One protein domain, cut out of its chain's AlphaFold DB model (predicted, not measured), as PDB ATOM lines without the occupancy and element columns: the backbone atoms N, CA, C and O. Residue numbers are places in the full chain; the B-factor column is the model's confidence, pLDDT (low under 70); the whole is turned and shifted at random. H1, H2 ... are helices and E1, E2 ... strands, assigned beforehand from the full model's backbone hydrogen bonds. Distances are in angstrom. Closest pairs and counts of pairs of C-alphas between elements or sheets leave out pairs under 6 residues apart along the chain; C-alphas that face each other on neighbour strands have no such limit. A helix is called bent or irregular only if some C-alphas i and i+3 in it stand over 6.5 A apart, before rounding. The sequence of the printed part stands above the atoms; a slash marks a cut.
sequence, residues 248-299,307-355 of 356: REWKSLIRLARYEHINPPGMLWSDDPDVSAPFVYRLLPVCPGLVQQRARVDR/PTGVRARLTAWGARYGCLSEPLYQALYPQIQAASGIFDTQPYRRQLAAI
ATOM      1  N   ARG A 248     -64.747   1.872 -25.250       84.94
ATOM      2  CA  ARG A 248     -65.846   2.828 -25.402       84.94
ATOM      3  C   ARG A 248     -67.083   2.169 -26.006       84.94
ATOM      4  O   ARG A 248     -68.175   2.434 -25.508       84.94
ATOM      5  N   GLU A 249     -66.921   1.336 -27.030       85.44
ATOM      6  CA  GLU A 249     -67.984   0.563 -27.695       85.44
ATOM      7  C   GLU A 249     -68.565  -0.531 -26.792       85.44
ATOM      8  O   GLU A 249     -69.779  -0.726 -26.752       85.44
ATOM      9  N   TRP A 250     -67.731  -1.190 -25.989       87.94
ATOM     10  CA  TRP A 250     -68.192  -2.166 -25.006       87.94
ATOM     11  C   TRP A 250     -68.996  -1.513 -23.871       87.94
ATOM     12  O   TRP A 250     -70.114  -1.937 -23.576       87.94
ATOM     13  N   LYS A 251     -68.487  -0.422 -23.273       86.31
ATOM     14  CA  LYS A 251     -69.211   0.357 -22.240       86.31
ATOM     15  C   LYS A 251     -70.576   0.822 -22.736       86.31
ATOM     16  O   LYS A 251     -71.574   0.801 -22.023       86.31
ATOM     17  N   SER A 252     -70.574   1.263 -23.978       83.75
ATOM     18  CA  SER A 252     -71.727   1.632 -24.770       83.75
ATOM     19  C   SER A 252     -72.740   0.479 -24.854       83.75
ATOM     20  O   SER A 252     -73.901   0.659 -24.487       83.75
ATOM     21  N   LEU A 253     -72.317  -0.712 -25.298       85.06
ATOM     22  CA  LEU A 253     -73.195  -1.881 -25.439       85.06
ATOM     23  C   LEU A 253     -73.808  -2.289 -24.088       85.06
ATOM     24  O   LEU A 253     -75.002  -2.570 -24.009       85.06
ATOM     25  N   ILE A 254     -73.008  -2.240 -23.017       86.38
ATOM     26  CA  ILE A 254     -73.457  -2.464 -21.637       86.38
ATOM     27  C   ILE A 254     -74.550  -1.472 -21.231       86.38
ATOM     28  O   ILE A 254     -75.545  -1.882 -20.640       86.38
ATOM     29  N   ARG A 255     -74.382  -0.172 -21.511       84.38
ATOM     30  CA  ARG A 255     -75.391   0.848 -21.173       84.38
ATOM     31  C   ARG A 255     -76.722   0.549 -21.856       84.38
ATOM     32  O   ARG A 255     -77.758   0.618 -21.200       84.38
ATOM     33  N   LEU A 256     -76.681   0.156 -23.130       83.38
ATOM     34  CA  LEU A 256     -77.883  -0.220 -23.868       83.38
ATOM     35  C   LEU A 256     -78.538  -1.486 -23.294       83.38
ATOM     36  O   LEU A 256     -79.743  -1.490 -23.066       83.38
ATOM     37  N   ALA A 257     -77.750  -2.519 -22.977       84.31
ATOM     38  CA  ALA A 257     -78.254  -3.725 -22.314       84.31
ATOM     39  C   ALA A 257     -78.889  -3.417 -20.951       84.31
ATOM     40  O   ALA A 257     -79.942  -3.945 -20.609       84.31
ATOM     41  N   ARG A 258     -78.276  -2.517 -20.174       83.75
ATOM     42  CA  ARG A 258     -78.793  -2.084 -18.871       83.75
ATOM     43  C   ARG A 258     -80.126  -1.354 -19.017       83.75
ATOM     44  O   ARG A 258     -81.037  -1.594 -18.231       83.75
ATOM     45  N   TYR A 259     -80.243  -0.496 -20.027       80.88
ATOM     46  CA  TYR A 259     -81.486   0.200 -20.342       80.88
ATOM     47  C   TYR A 259     -82.609  -0.783 -20.703       80.88
ATOM     48  O   TYR A 259     -83.712  -0.656 -20.180       80.88
ATOM     49  N   GLU A 260     -82.332  -1.792 -21.532       79.19
ATOM     50  CA  GLU A 260     -83.302  -2.851 -21.856       79.19
ATOM     51  C   GLU A 260     -83.618  -3.783 -20.687       79.19
ATOM     52  O   GLU A 260     -84.684  -4.386 -20.657       79.19
ATOM     53  N   HIS A 261     -82.707  -3.929 -19.728       78.00
ATOM     54  CA  HIS A 261     -82.970  -4.715 -18.531       78.00
ATOM     55  C   HIS A 261     -83.938  -3.999 -17.577       78.00
ATOM     56  O   HIS A 261     -84.797  -4.635 -16.971       78.00
ATOM     57  N   ILE A 262     -83.804  -2.674 -17.448       80.31
ATOM     58  CA  ILE A 262     -84.653  -1.844 -16.579       80.31
ATOM     59  C   ILE A 262     -86.035  -1.615 -17.208       80.31
ATOM     60  O   ILE A 262     -87.033  -1.540 -16.494       80.31
ATOM     61  N   ASN A 263     -86.109  -1.516 -18.537       76.31
ATOM     62  CA  ASN A 263     -87.347  -1.230 -19.255       76.31
ATOM     63  C   ASN A 263     -87.951  -2.506 -19.864       76.31
ATOM     64  O   ASN A 263     -87.226  -3.293 -20.461       76.31
ATOM     65  N   PRO A 264     -89.275  -2.725 -19.789       67.44
ATOM     66  CA  PRO A 264     -89.888  -3.947 -20.298       67.44
ATOM     67  C   PRO A 264     -89.581  -4.184 -21.793       67.44
ATOM     68  O   PRO A 264     -89.626  -3.243 -22.600       67.44
ATOM     69  N   PRO A 265     -89.296  -5.442 -22.187       60.09
ATOM     70  CA  PRO A 265     -88.914  -5.781 -23.551       60.09
ATOM     71  C   PRO A 265     -90.013  -5.378 -24.539       60.09
ATOM     72  O   PRO A 265     -91.150  -5.831 -24.451       60.09
ATOM     73  N   GLY A 266     -89.657  -4.515 -25.496       59.03
ATOM     74  CA  GLY A 266     -90.540  -4.080 -26.581       59.03
ATOM     75  C   GLY A 266     -91.131  -2.673 -26.454       59.03
ATOM     76  O   GLY A 266     -91.695  -2.207 -27.443       59.03
ATOM     77  N   MET A 267     -90.977  -1.970 -25.322       58.28
ATOM     78  CA  MET A 267     -91.658  -0.676 -25.122       58.28
ATOM     79  C   MET A 267     -90.792   0.584 -25.201       58.28
ATOM     80  O   MET A 267     -91.322   1.629 -25.571       58.28
ATOM     81  N   LEU A 268     -89.488   0.536 -24.927       64.56
ATOM     82  CA  LEU A 268     -88.681   1.758 -24.872       64.56
ATOM     83  C   LEU A 268     -87.418   1.620 -25.715       64.56
ATOM     84  O   LEU A 268     -86.540   0.807 -25.452       64.56
ATOM     85  N   TRP A 269     -87.348   2.440 -26.758       73.25
ATOM     86  CA  TRP A 269     -86.088   2.764 -27.405       73.25
ATOM     87  C   TRP A 269     -85.290   3.679 -26.472       73.25
ATOM     88  O   TRP A 269     -85.897   4.479 -25.755       73.25
ATOM     89  N   SER A 270     -83.961   3.567 -26.450       66.44
ATOM     90  CA  SER A 270     -83.155   4.476 -25.632       66.44
ATOM     91  C   SER A 270     -83.119   5.869 -26.260       66.44
ATOM     92  O   SER A 270     -82.682   6.015 -27.404       66.44
ATOM     93  N   ASP A 271     -83.585   6.865 -25.502       65.88
ATOM     94  CA  ASP A 271     -83.460   8.299 -25.804       65.88
ATOM     95  C   ASP A 271     -82.231   8.928 -25.122       65.88
ATOM     96  O   ASP A 271     -81.998  10.125 -25.266       65.88
ATOM     97  N   ASP A 272     -81.438   8.138 -24.387       67.94
ATOM     98  CA  ASP A 272     -80.258   8.629 -23.677       67.94
ATOM     99  C   ASP A 272     -79.239   9.190 -24.694       67.94
ATOM    100  O   ASP A 272     -78.712   8.416 -25.498       67.94
ATOM    101  N   PRO A 273     -78.952  10.509 -24.695       63.38
ATOM    102  CA  PRO A 273     -78.057  11.151 -25.661       63.38
ATOM    103  C   PRO A 273     -76.626  10.597 -25.619       63.38
ATOM    104  O   PRO A 273     -75.934  10.608 -26.643       63.38
ATOM    105  N   ASP A 274     -76.200  10.032 -24.485       63.94
ATOM    106  CA  ASP A 274     -74.908   9.355 -24.356       63.94
ATOM    107  C   ASP A 274     -74.899   7.957 -25.006       63.94
ATOM    108  O   ASP A 274     -73.826   7.399 -25.264       63.94
ATOM    109  N   VAL A 275     -76.081   7.380 -25.261       62.88
ATOM    110  CA  VAL A 275     -76.307   6.047 -25.853       62.88
ATOM    111  C   VAL A 275     -76.890   6.135 -27.268       62.88
ATOM    112  O   VAL A 275     -76.852   5.154 -27.997       62.88
ATOM    113  N   SER A 276     -77.433   7.268 -27.700       60.28
ATOM    114  CA  SER A 276     -78.262   7.335 -28.910       60.28
ATOM    115  C   SER A 276     -77.550   7.961 -30.109       60.28
ATOM    116  O   SER A 276     -77.697   7.466 -31.220       60.28
ATOM    117  N   ALA A 277     -76.697   8.970 -29.910       58.84
ATOM    118  CA  ALA A 277     -76.069   9.679 -31.025       58.84
ATOM    119  C   ALA A 277     -74.661   9.132 -31.365       58.84
ATOM    120  O   ALA A 277     -74.510   8.430 -32.364       58.84
ATOM    121  N   PRO A 278     -73.600   9.304 -30.549       59.78
ATOM    122  CA  PRO A 278     -72.256   8.858 -30.943       59.78
ATOM    123  C   PRO A 278     -72.091   7.333 -30.932       59.78
ATOM    124  O   PRO A 278     -71.148   6.816 -31.523       59.78
ATOM    125  N   PHE A 279     -72.963   6.640 -30.201       62.72
ATOM    126  CA  PHE A 279     -73.022   5.191 -30.025       62.72
ATOM    127  C   PHE A 279     -73.486   4.490 -31.302       62.72
ATOM    128  O   PHE A 279     -72.795   3.630 -31.836       62.72
ATOM    129  N   VAL A 280     -74.636   4.922 -31.815       61.00
ATOM    130  CA  VAL A 280     -75.278   4.437 -33.034       61.00
ATOM    131  C   VAL A 280     -74.350   4.588 -34.222       61.00
ATOM    132  O   VAL A 280     -74.103   3.609 -34.914       61.00
ATOM    133  N   TYR A 281     -73.794   5.783 -34.424       61.62
ATOM    134  CA  TYR A 281     -72.942   6.062 -35.577       61.62
ATOM    135  C   TYR A 281     -71.583   5.352 -35.520       61.62
ATOM    136  O   TYR A 281     -70.921   5.268 -36.545       61.62
ATOM    137  N   ARG A 282     -71.157   4.822 -34.360       63.53
ATOM    138  CA  ARG A 282     -69.900   4.058 -34.225       63.53
ATOM    139  C   ARG A 282     -70.110   2.550 -34.252       63.53
ATOM    140  O   ARG A 282     -69.394   1.854 -34.955       63.53
ATOM    141  N   LEU A 283     -71.102   2.042 -33.520       64.31
ATOM    142  CA  LEU A 283     -71.386   0.607 -33.462       64.31
ATOM    143  C   LEU A 283     -72.127   0.099 -34.689       64.31
ATOM    144  O   LEU A 283     -71.959  -1.069 -35.015       64.31
ATOM    145  N   LEU A 284     -72.920   0.926 -35.383       62.81
ATOM    146  CA  LEU A 284     -73.512   0.487 -36.645       62.81
ATOM    147  C   LEU A 284     -72.429   0.150 -37.649       62.81
ATOM    148  O   LEU A 284     -72.395  -1.004 -38.043       62.81
ATOM    149  N   PRO A 285     -71.522   1.066 -38.041       60.09
ATOM    150  CA  PRO A 285     -70.506   0.710 -39.012       60.09
ATOM    151  C   PRO A 285     -69.672  -0.476 -38.572       60.09
ATOM    152  O   PRO A 285     -69.172  -1.133 -39.462       60.09
ATOM    153  N   VAL A 286     -69.562  -0.744 -37.256       58.53
ATOM    154  CA  VAL A 286     -68.746  -1.817 -36.669       58.53
ATOM    155  C   VAL A 286     -69.468  -3.150 -36.454       58.53
ATOM    156  O   VAL A 286     -68.833  -4.199 -36.492       58.53
ATOM    157  N   CYS A 287     -70.794  -3.160 -36.334       67.81
ATOM    158  CA  CYS A 287     -71.580  -4.365 -36.081       67.81
ATOM    159  C   CYS A 287     -73.101  -4.140 -36.309       67.81
ATOM    160  O   CYS A 287     -73.876  -4.163 -35.347       67.81
ATOM    161  N   PRO A 288     -73.614  -4.006 -37.554       64.81
ATOM    162  CA  PRO A 288     -75.035  -3.684 -37.792       64.81
ATOM    163  C   PRO A 288     -76.036  -4.705 -37.288       64.81
ATOM    164  O   PRO A 288     -77.222  -4.420 -37.186       64.81
ATOM    165  N   GLY A 289     -75.573  -5.920 -37.004       76.50
ATOM    166  CA  GLY A 289     -76.421  -6.929 -36.408       76.50
ATOM    167  C   GLY A 289     -76.699  -6.672 -34.931       76.50
ATOM    168  O   GLY A 289     -77.698  -7.189 -34.454       76.50
ATOM    169  N   LEU A 290     -75.833  -5.973 -34.180       81.50
ATOM    170  CA  LEU A 290     -75.928  -5.920 -32.711       81.50
ATOM    171  C   LEU A 290     -77.057  -4.994 -32.251       81.50
ATOM    172  O   LEU A 290     -77.668  -5.240 -31.214       81.50
ATOM    173  N   VAL A 291     -77.341  -3.943 -33.021       83.12
ATOM    174  CA  VAL A 291     -78.244  -2.857 -32.636       83.12
ATOM    175  C   VAL A 291     -79.235  -2.590 -33.766       83.12
ATOM    176  O   VAL A 291     -78.840  -2.421 -34.915       83.12
ATOM    177  N   GLN A 292     -80.523  -2.519 -33.444       82.94
ATOM    178  CA  GLN A 292     -81.555  -2.018 -34.345       82.94
ATOM    179  C   GLN A 292     -81.757  -0.520 -34.121       82.94
ATOM    180  O   GLN A 292     -81.676  -0.039 -32.990       82.94
ATOM    181  N   GLN A 293     -82.060   0.200 -35.201       81.81
ATOM    182  CA  GLN A 293     -82.276   1.644 -35.172       81.81
ATOM    183  C   GLN A 293     -83.648   2.028 -35.678       81.81
ATOM    184  O   GLN A 293     -84.229   1.345 -36.524       81.81
ATOM    185  N   ARG A 294     -84.142   3.155 -35.173       80.94
ATOM    186  CA  ARG A 294     -85.333   3.808 -35.695       80.94
ATOM    187  C   ARG A 294     -85.128   5.311 -35.658       80.94
ATOM    188  O   ARG A 294     -84.770   5.866 -34.620       80.94
ATOM    189  N   ALA A 295     -85.372   5.959 -36.794       76.31
ATOM    190  CA  ALA A 295     -85.441   7.410 -36.846       76.31
ATOM    191  C   ALA A 295     -86.570   7.890 -35.926       76.31
ATOM    192  O   ALA A 295     -87.674   7.326 -35.927       76.31
ATOM    193  N   ARG A 296     -86.295   8.913 -35.123       68.44
ATOM    194  CA  ARG A 296     -87.310   9.596 -34.330       68.44
ATOM    195  C   ARG A 296     -88.212  10.369 -35.291       68.44
ATOM    196  O   ARG A 296     -87.813  11.376 -35.860       68.44
ATOM    197  N   VAL A 297     -89.422   9.861 -35.511       61.53
ATOM    198  CA  VAL A 297     -90.451  10.567 -36.283       61.53
ATOM    199  C   VAL A 297     -91.180  11.500 -35.320       61.53
ATOM    200  O   VAL A 297     -92.245  11.151 -34.811       61.53
ATOM    201  N   ASP A 298     -90.597  12.661 -35.022       59.25
ATOM    202  CA  ASP A 298     -91.346  13.721 -34.343       59.25
ATOM    203  C   ASP A 298     -92.251  14.408 -35.375       59.25
ATOM    204  O   ASP A 298     -91.805  15.147 -36.246       59.25
ATOM    205  N   ARG A 299     -93.558  14.124 -35.294       52.09
ATOM    206  CA  ARG A 299     -94.593  14.590 -36.237       52.09
ATOM    207  C   ARG A 299     -94.827  16.111 -36.255       52.09
ATOM    208  O   ARG A 299     -95.664  16.556 -37.029       52.09
ATOM    209  N   PRO A 307     -77.746  14.797 -35.008       57.09
ATOM    210  CA  PRO A 307     -77.345  13.447 -34.597       57.09
ATOM    211  C   PRO A 307     -78.114  12.885 -33.383       57.09
ATOM    212  O   PRO A 307     -78.035  11.690 -33.120       57.09
ATOM    213  N   THR A 308     -78.882  13.709 -32.666       60.59
ATOM    214  CA  THR A 308     -79.729  13.376 -31.507       60.59
ATOM    215  C   THR A 308     -81.059  12.687 -31.851       60.59
ATOM    216  O   THR A 308     -81.797  12.296 -30.947       60.59
ATOM    217  N   GLY A 309     -81.388  12.515 -33.136       65.06
ATOM    218  CA  GLY A 309     -82.673  11.970 -33.590       65.06
ATOM    219  C   GLY A 309     -82.766  10.444 -33.732       65.06
ATOM    220  O   GLY A 309     -83.767   9.960 -34.263       65.06
ATOM    221  N   VAL A 310     -81.759   9.661 -33.325       71.06
ATOM    222  CA  VAL A 310     -81.767   8.203 -33.554       71.06
ATOM    223  C   VAL A 310     -82.020   7.429 -32.274       71.06
ATOM    224  O   VAL A 310     -81.277   7.526 -31.313       71.06
ATOM    225  N   ARG A 311     -83.054   6.596 -32.287       79.88
ATOM    226  CA  ARG A 311     -83.381   5.660 -31.214       79.88
ATOM    227  C   ARG A 311     -82.700   4.318 -31.482       79.88
ATOM    228  O   ARG A 311     -82.762   3.815 -32.607       79.88
ATOM    229  N   ALA A 312     -82.103   3.710 -30.455       82.31
ATOM    230  CA  ALA A 312     -81.402   2.425 -30.553       82.31
ATOM    231  C   ALA A 312     -81.932   1.370 -29.568       82.31
ATOM    232  O   ALA A 312     -82.403   1.708 -28.481       82.31
ATOM    233  N   ARG A 313     -81.828   0.092 -29.956       85.50
ATOM    234  CA  ARG A 313     -82.079  -1.090 -29.110       85.50
ATOM    235  C   ARG A 313     -81.185  -2.258 -29.528       85.50
ATOM    236  O   ARG A 313     -80.794  -2.315 -30.693       85.50
ATOM    237  N   LEU A 314     -80.868  -3.190 -28.637       85.12
ATOM    238  CA  LEU A 314     -80.168  -4.417 -29.006       85.12
ATOM    239  C   LEU A 314     -81.079  -5.305 -29.855       85.12
ATOM    240  O   LEU A 314     -82.296  -5.378 -29.679       85.12
ATOM    241  N   THR A 315     -80.479  -6.014 -30.800       85.19
ATOM    242  CA  THR A 315     -81.148  -7.161 -31.415       85.19
ATOM    243  C   THR A 315     -81.008  -8.386 -30.508       85.19
ATOM    244  O   THR A 315     -80.162  -8.420 -29.611       85.19
ATOM    245  N   ALA A 316     -81.760  -9.454 -30.790       82.75
ATOM    246  CA  ALA A 316     -81.560 -10.744 -30.121       82.75
ATOM    247  C   ALA A 316     -80.113 -11.263 -30.269       82.75
ATOM    248  O   ALA A 316     -79.555 -11.860 -29.348       82.75
ATOM    249  N   TRP A 317     -79.473 -10.996 -31.416       82.38
ATOM    250  CA  TRP A 317     -78.064 -11.327 -31.621       82.38
ATOM    251  C   TRP A 317     -77.139 -10.426 -30.794       82.38
ATOM    252  O   TRP A 317     -76.193 -10.937 -30.203       82.38
ATOM    253  N   GLY A 318     -77.442  -9.129 -30.689       84.69
ATOM    254  CA  GLY A 318     -76.736  -8.176 -29.828       84.69
ATOM    255  C   GLY A 318     -76.703  -8.592 -28.366       84.69
ATOM    256  O   GLY A 318     -75.634  -8.667 -27.761       84.69
ATOM    257  N   ALA A 319     -77.869  -8.947 -27.831       84.00
ATOM    258  CA  ALA A 319     -78.007  -9.465 -26.479       84.00
ATOM    259  C   ALA A 319     -77.194 -10.753 -26.271       84.00
ATOM    260  O   ALA A 319     -76.415 -10.854 -25.322       84.00
ATOM    261  N   ARG A 320     -77.310 -11.722 -27.193       83.19
ATOM    262  CA  ARG A 320     -76.552 -12.982 -27.141       83.19
ATOM    263  C   ARG A 320     -75.042 -12.761 -27.219       83.19
ATOM    264  O   ARG A 320     -74.307 -13.408 -26.478       83.19
ATOM    265  N   TYR A 321     -74.583 -11.877 -28.099       86.25
ATOM    266  CA  TYR A 321     -73.174 -11.505 -28.210       86.25
ATOM    267  C   TYR A 321     -72.668 -10.910 -26.894       86.25
ATOM    268  O   TYR A 321     -71.670 -11.388 -26.363       86.25
ATOM    269  N   GLY A 322     -73.405  -9.949 -26.324       85.81
ATOM    270  CA  GLY A 322     -73.091  -9.360 -25.022       85.81
ATOM    271  C   GLY A 322     -72.930 -10.419 -23.931       85.81
ATOM    272  O   GLY A 322     -71.895 -10.454 -23.277       85.81
ATOM    273  N   CYS A 323     -73.883 -11.350 -23.816       85.00
ATOM    274  CA  CYS A 323     -73.830 -12.436 -22.829       85.00
ATOM    275  C   CYS A 323     -72.618 -13.362 -23.014       85.00
ATOM    276  O   CYS A 323     -71.956 -13.735 -22.049       85.00
ATOM    277  N   LEU A 324     -72.342 -13.782 -24.253       84.75
ATOM    278  CA  LEU A 324     -71.285 -14.758 -24.533       84.75
ATOM    279  C   LEU A 324     -69.881 -14.149 -24.437       84.75
ATOM    280  O   LEU A 324     -68.942 -14.851 -24.059       84.75
ATOM    281  N   SER A 325     -69.741 -12.867 -24.775       88.94
ATOM    282  CA  SER A 325     -68.459 -12.160 -24.800       88.94
ATOM    283  C   SER A 325     -68.168 -11.375 -23.520       88.94
ATOM    284  O   SER A 325     -67.017 -10.990 -23.324       88.94
ATOM    285  N   GLU A 326     -69.150 -11.159 -22.633       90.25
ATOM    286  CA  GLU A 326     -68.971 -10.413 -21.377       90.25
ATOM    287  C   GLU A 326     -67.740 -10.868 -20.578       90.25
ATOM    288  O   GLU A 326     -66.939 -10.001 -20.225       90.25
ATOM    289  N   PRO A 327     -67.500 -12.175 -20.337       91.19
ATOM    290  CA  PRO A 327     -66.339 -12.588 -19.552       91.19
ATOM    291  C   PRO A 327     -65.003 -12.204 -20.209       91.19
ATOM    292  O   PRO A 327     -64.058 -11.840 -19.515       91.19
ATOM    293  N   LEU A 328     -64.931 -12.228 -21.545       92.38
ATOM    294  CA  LEU A 328     -63.730 -11.831 -22.289       92.38
ATOM    295  C   LEU A 328     -63.515 -10.315 -22.207       92.38
ATOM    296  O   LEU A 328     -62.402  -9.852 -21.979       92.38
ATOM    297  N   TYR A 329     -64.583  -9.526 -22.326       92.56
ATOM    298  CA  TYR A 329     -64.487  -8.075 -22.185       92.56
ATOM    299  C   TYR A 329     -64.198  -7.617 -20.756       92.56
ATOM    300  O   TYR A 329     -63.531  -6.601 -20.577       92.56
ATOM    301  N   GLN A 330     -64.668  -8.343 -19.740       91.31
ATOM    302  CA  GLN A 330     -64.299  -8.085 -18.346       91.31
ATOM    303  C   GLN A 330     -62.798  -8.293 -18.113       91.31
ATOM    304  O   GLN A 330     -62.211  -7.551 -17.325       91.31
ATOM    305  N   ALA A 331     -62.184  -9.252 -18.816       92.69
ATOM    306  CA  ALA A 331     -60.737  -9.441 -18.810       92.69
ATOM    307  C   ALA A 331     -60.012  -8.296 -19.531       92.69
ATOM    308  O   ALA A 331     -59.058  -7.733 -19.002       92.69
ATOM    309  N   LEU A 332     -60.486  -7.896 -20.716       92.88
ATOM    310  CA  LEU A 332     -59.867  -6.814 -21.491       92.88
ATOM    311  C   LEU A 332     -59.978  -5.446 -20.806       92.88
ATOM    312  O   LEU A 332     -59.014  -4.671 -20.786       92.88
ATOM    313  N   TYR A 333     -61.146  -5.147 -20.237       92.81
ATOM    314  CA  TYR A 333     -61.510  -3.842 -19.689       92.81
ATOM    315  C   TYR A 333     -61.998  -3.952 -18.236       92.81
ATOM    316  O   TYR A 333     -63.168  -3.667 -17.952       92.81
ATOM    317  N   PRO A 334     -61.115  -4.315 -17.287       90.44
ATOM    318  CA  PRO A 334     -61.487  -4.515 -15.887       90.44
ATOM    319  C   PRO A 334     -62.103  -3.262 -15.246       90.44
ATOM    320  O   PRO A 334     -62.986  -3.354 -14.403       90.44
ATOM    321  N   GLN A 335     -61.749  -2.063 -15.708       88.69
ATOM    322  CA  GLN A 335     -62.336  -0.805 -15.238       88.69
ATOM    323  C   GLN A 335     -63.824  -0.623 -15.600       88.69
ATOM    324  O   GLN A 335     -64.485   0.268 -15.071       88.69
ATOM    325  N   ILE A 336     -64.367  -1.434 -16.515       85.75
ATOM    326  CA  ILE A 336     -65.784  -1.405 -16.922       85.75
ATOM    327  C   ILE A 336     -66.618  -2.397 -16.071       85.75
ATOM    328  O   ILE A 336     -67.835  -2.477 -16.223       85.75
ATOM    329  N   GLN A 337     -65.999  -3.097 -15.107       65.25
ATOM    330  CA  GLN A 337     -66.615  -4.151 -14.281       65.25
ATOM    331  C   GLN A 337     -67.779  -3.718 -13.381       65.25
ATOM    332  O   GLN A 337     -68.497  -4.590 -12.902       65.25
ATOM    333  N   ALA A 338     -68.067  -2.423 -13.204       52.53
ATOM    334  CA  ALA A 338     -69.222  -1.945 -12.424       52.53
ATOM    335  C   ALA A 338     -70.602  -2.290 -13.048       52.53
ATOM    336  O   ALA A 338     -71.610  -1.645 -12.754       52.53
ATOM    337  N   ALA A 339     -70.651  -3.271 -13.952       55.19
ATOM    338  CA  ALA A 339     -71.804  -3.740 -14.705       55.19
ATOM    339  C   ALA A 339     -71.947  -5.264 -14.792       55.19
ATOM    340  O   ALA A 339     -72.810  -5.739 -15.531       55.19
ATOM    341  N   SER A 340     -71.152  -6.010 -14.025       54.69
ATOM    342  CA  SER A 340     -71.278  -7.460 -13.892       54.69
ATOM    343  C   SER A 340     -72.705  -7.864 -13.494       54.69
ATOM    344  O   SER A 340     -73.266  -7.363 -12.520       54.69
ATOM    345  N   GLY A 341     -73.309  -8.757 -14.286       62.41
ATOM    346  CA  GLY A 341     -74.605  -9.379 -13.981       62.41
ATOM    347  C   GLY A 341     -75.806  -8.879 -14.789       62.41
ATOM    348  O   GLY A 341     -76.870  -9.485 -14.705       62.41
ATOM    349  N   ILE A 342     -75.664  -7.841 -15.623       69.50
ATOM    350  CA  ILE A 342     -76.776  -7.355 -16.476       69.50
ATOM    351  C   ILE A 342     -77.207  -8.439 -17.469       69.50
ATOM    352  O   ILE A 342     -78.396  -8.729 -17.616       69.50
ATOM    353  N   PHE A 343     -76.228  -9.070 -18.117       63.38
ATOM    354  CA  PHE A 343     -76.460 -10.157 -19.062       63.38
ATOM    355  C   PHE A 343     -76.737 -11.502 -18.376       63.38
ATOM    356  O   PHE A 343     -77.284 -12.405 -19.006       63.38
ATOM    357  N   ASP A 344     -76.427 -11.637 -17.080       61.56
ATOM    358  CA  ASP A 344     -76.671 -12.869 -16.317       61.56
ATOM    359  C   ASP A 344     -78.113 -12.991 -15.784       61.56
ATOM    360  O   ASP A 344     -78.495 -13.964 -15.128       61.56
ATOM    361  N   THR A 345     -78.953 -12.002 -16.080       60.34
ATOM    362  CA  THR A 345     -80.342 -11.980 -15.631       60.34
ATOM    363  C   THR A 345     -81.215 -12.998 -16.385       60.34
ATOM    364  O   THR A 345     -81.010 -13.305 -17.565       60.34
ATOM    365  N   GLN A 346     -82.239 -13.536 -15.700       57.44
ATOM    366  CA  GLN A 346     -83.184 -14.524 -16.255       57.44
ATOM    367  C   GLN A 346     -83.747 -14.212 -17.663       57.44
ATOM    368  O   GLN A 346     -83.917 -15.171 -18.422       57.44
ATOM    369  N   PRO A 347     -84.051 -12.952 -18.051       62.16
ATOM    370  CA  PRO A 347     -84.605 -12.647 -19.371       62.16
ATOM    371  C   PRO A 347     -83.692 -13.095 -20.517       62.16
ATOM    372  O   PRO A 347     -84.157 -13.716 -21.473       62.16
ATOM    373  N   TYR A 348     -82.386 -12.855 -20.391       61.88
ATOM    374  CA  TYR A 348     -81.419 -13.188 -21.434       61.88
ATOM    375  C   TYR A 348     -81.121 -14.688 -21.479       61.88
ATOM    376  O   TYR A 348     -81.050 -15.265 -22.563       61.88
ATOM    377  N   ARG A 349     -81.069 -15.367 -20.322       63.09
ATOM    378  CA  ARG A 349     -80.959 -16.837 -20.277       63.09
ATOM    379  C   ARG A 349     -82.158 -17.531 -20.942       63.09
ATOM    380  O   ARG A 349     -81.964 -18.508 -21.662       63.09
ATOM    381  N   ARG A 350     -83.384 -17.012 -20.767       63.50
ATOM    382  CA  ARG A 350     -84.588 -17.530 -21.451       63.50
ATOM    383  C   ARG A 350     -84.546 -17.290 -22.962       63.50
ATOM    384  O   ARG A 350     -84.899 -18.188 -23.718       63.50
ATOM    385  N   GLN A 351     -84.079 -16.122 -23.409       58.94
ATOM    386  CA  GLN A 351     -83.893 -15.850 -24.841       58.94
ATOM    387  C   GLN A 351     -82.829 -16.755 -25.472       58.94
ATOM    388  O   GLN A 351     -83.025 -17.233 -26.585       58.94
ATOM    389  N   LEU A 352     -81.731 -17.035 -24.764       54.91
ATOM    390  CA  LEU A 352     -80.712 -17.980 -25.228       54.91
ATOM    391  C   LEU A 352     -81.283 -19.394 -25.395       54.91
ATOM    392  O   LEU A 352     -81.001 -20.021 -26.409       54.91
ATOM    393  N   ALA A 353     -82.115 -19.846 -24.450       59.84
ATOM    394  CA  ALA A 353     -82.763 -21.159 -24.490       59.84
ATOM    395  C   ALA A 353     -83.839 -21.296 -25.586       59.84
ATOM    396  O   ALA A 353     -84.127 -22.405 -26.010       59.84
ATOM    397  N   ALA A 354     -84.438 -20.192 -26.045       55.25
ATOM    398  CA  ALA A 354     -85.449 -20.202 -27.110       55.25
ATOM    399  C   ALA A 354     -84.856 -20.240 -28.534       55.25
ATOM    400  O   ALA A 354     -85.592 -20.424 -29.500       55.25
ATOM    401  N   ILE A 355     -83.547 -20.002 -28.674       46.62
ATOM    402  CA  ILE A 355     -82.836 -19.903 -29.964       46.62
ATOM    403  C   ILE A 355     -81.883 -21.097 -30.176       46.62
ATOM    404  O   ILE A 355     -81.427 -21.333 -31.296       46.62
TER     405      ILE A 355
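What this domain is: This is residues 248 to 299 and 307 to 355 of the 356 residues of the protein "XRE family transcriptional regulator" of Streptomycetaceae bacterium (UniProt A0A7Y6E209). A ribbon of two antiparallel strands, E1 and E2, makes one end of the model, with the short helices H3 and H2 packed on it; helix H1 crosses the middle past E2, and the kinked helix H4, with H5 packed on its residues 316 to 323, makes the other end. You will find 101 printed residues, with five named helices and two named strands in the order H1, H2, H3, E1, E2, H4, H5. The class is mostly helix, and the sheet has the order E1 - E2. The whole is compact, with a radius of gyration of the C-alphas of 13.3 A and spans of 41 by 30 by 22 A.

How they stand to each other: Look first at E1, residues 291 to 295, and E2, residues 310 to 314, antiparallel neighbours with 155 degrees between their directions. Here N 292 and O 313 are 2.8 A apart and N 311 and O 294 are 3.0 A apart, both within hydrogen-bond range. Go from E2 to H1, residues 248 to 262: the closest C-alphas are those of Arg 313 and Leu 256, 6.8 A apart. H3, residues 280 to 286, comes closest to E1 at the C-alphas of Leu 284 and Val 291, 7.0 A. H3 is close to H1 but not clearly touching it, with Glu 249 and Leu 283 closest at 6.7 A between C-alphas. H2, residues 273 to 276, only just touches H1, with 3 pairs of C-alphas within 8 A, the closest those of Val 275 and Ser 252, 6.5 A; H1 does so with residues 252 to 256 alone. H4, residues 316 to 332, touches H1 at a steep tilt of 53 degrees, opposite ways, closest at the C-alphas of Ala 319 and Ala 257, 7.1 A. With residues 316 to 323 alone H4 touches H5, residues 346 to 355, closest at the C-alphas of Arg 320 and Leu 352, 6.8 A. H1 and H5 are only just apart, at 8.1 A. In H1 every O i to N i+4 pair is within hydrogen-bond range, against 2 of 3 in H3, 11 of 13 in H4 and 5 of 6 in H5; H2 is too short for such a pair.

Where its parts are: Find C-alpha 291 at (-78.244, -2.857, -32.636), where E1 begins its 13.2 A; E2 measures 13.5 A. H1 starts at C-alpha 248, (-65.846, 2.828, -25.402), and runs 21.3 A, while H2 and H3 measure 5.0 A and 9.7 A. H4 runs 23.7 A; it is irregular, with C-alphas 324 and 327 7.3 A apart and a kink of 54 degrees near residue 326. H5 runs 14.7 A to C-alpha 355 at (-82.836, -19.903, -29.964).

The domain as a whole: Look to Arg 299 and Ala 331 for the two C-alphas farthest apart, 45.0 A. Between E1 and E2 residues 300 to 306 are not printed, and C-alphas 299 and 307 are 17.4 A apart across this cut. The link from H4 to H5, residues 333 to 345, is long. Mean pLDDT of the printed part is 72.9, and 50 residues are under 70, among them 270 to 288 and 337 to 355.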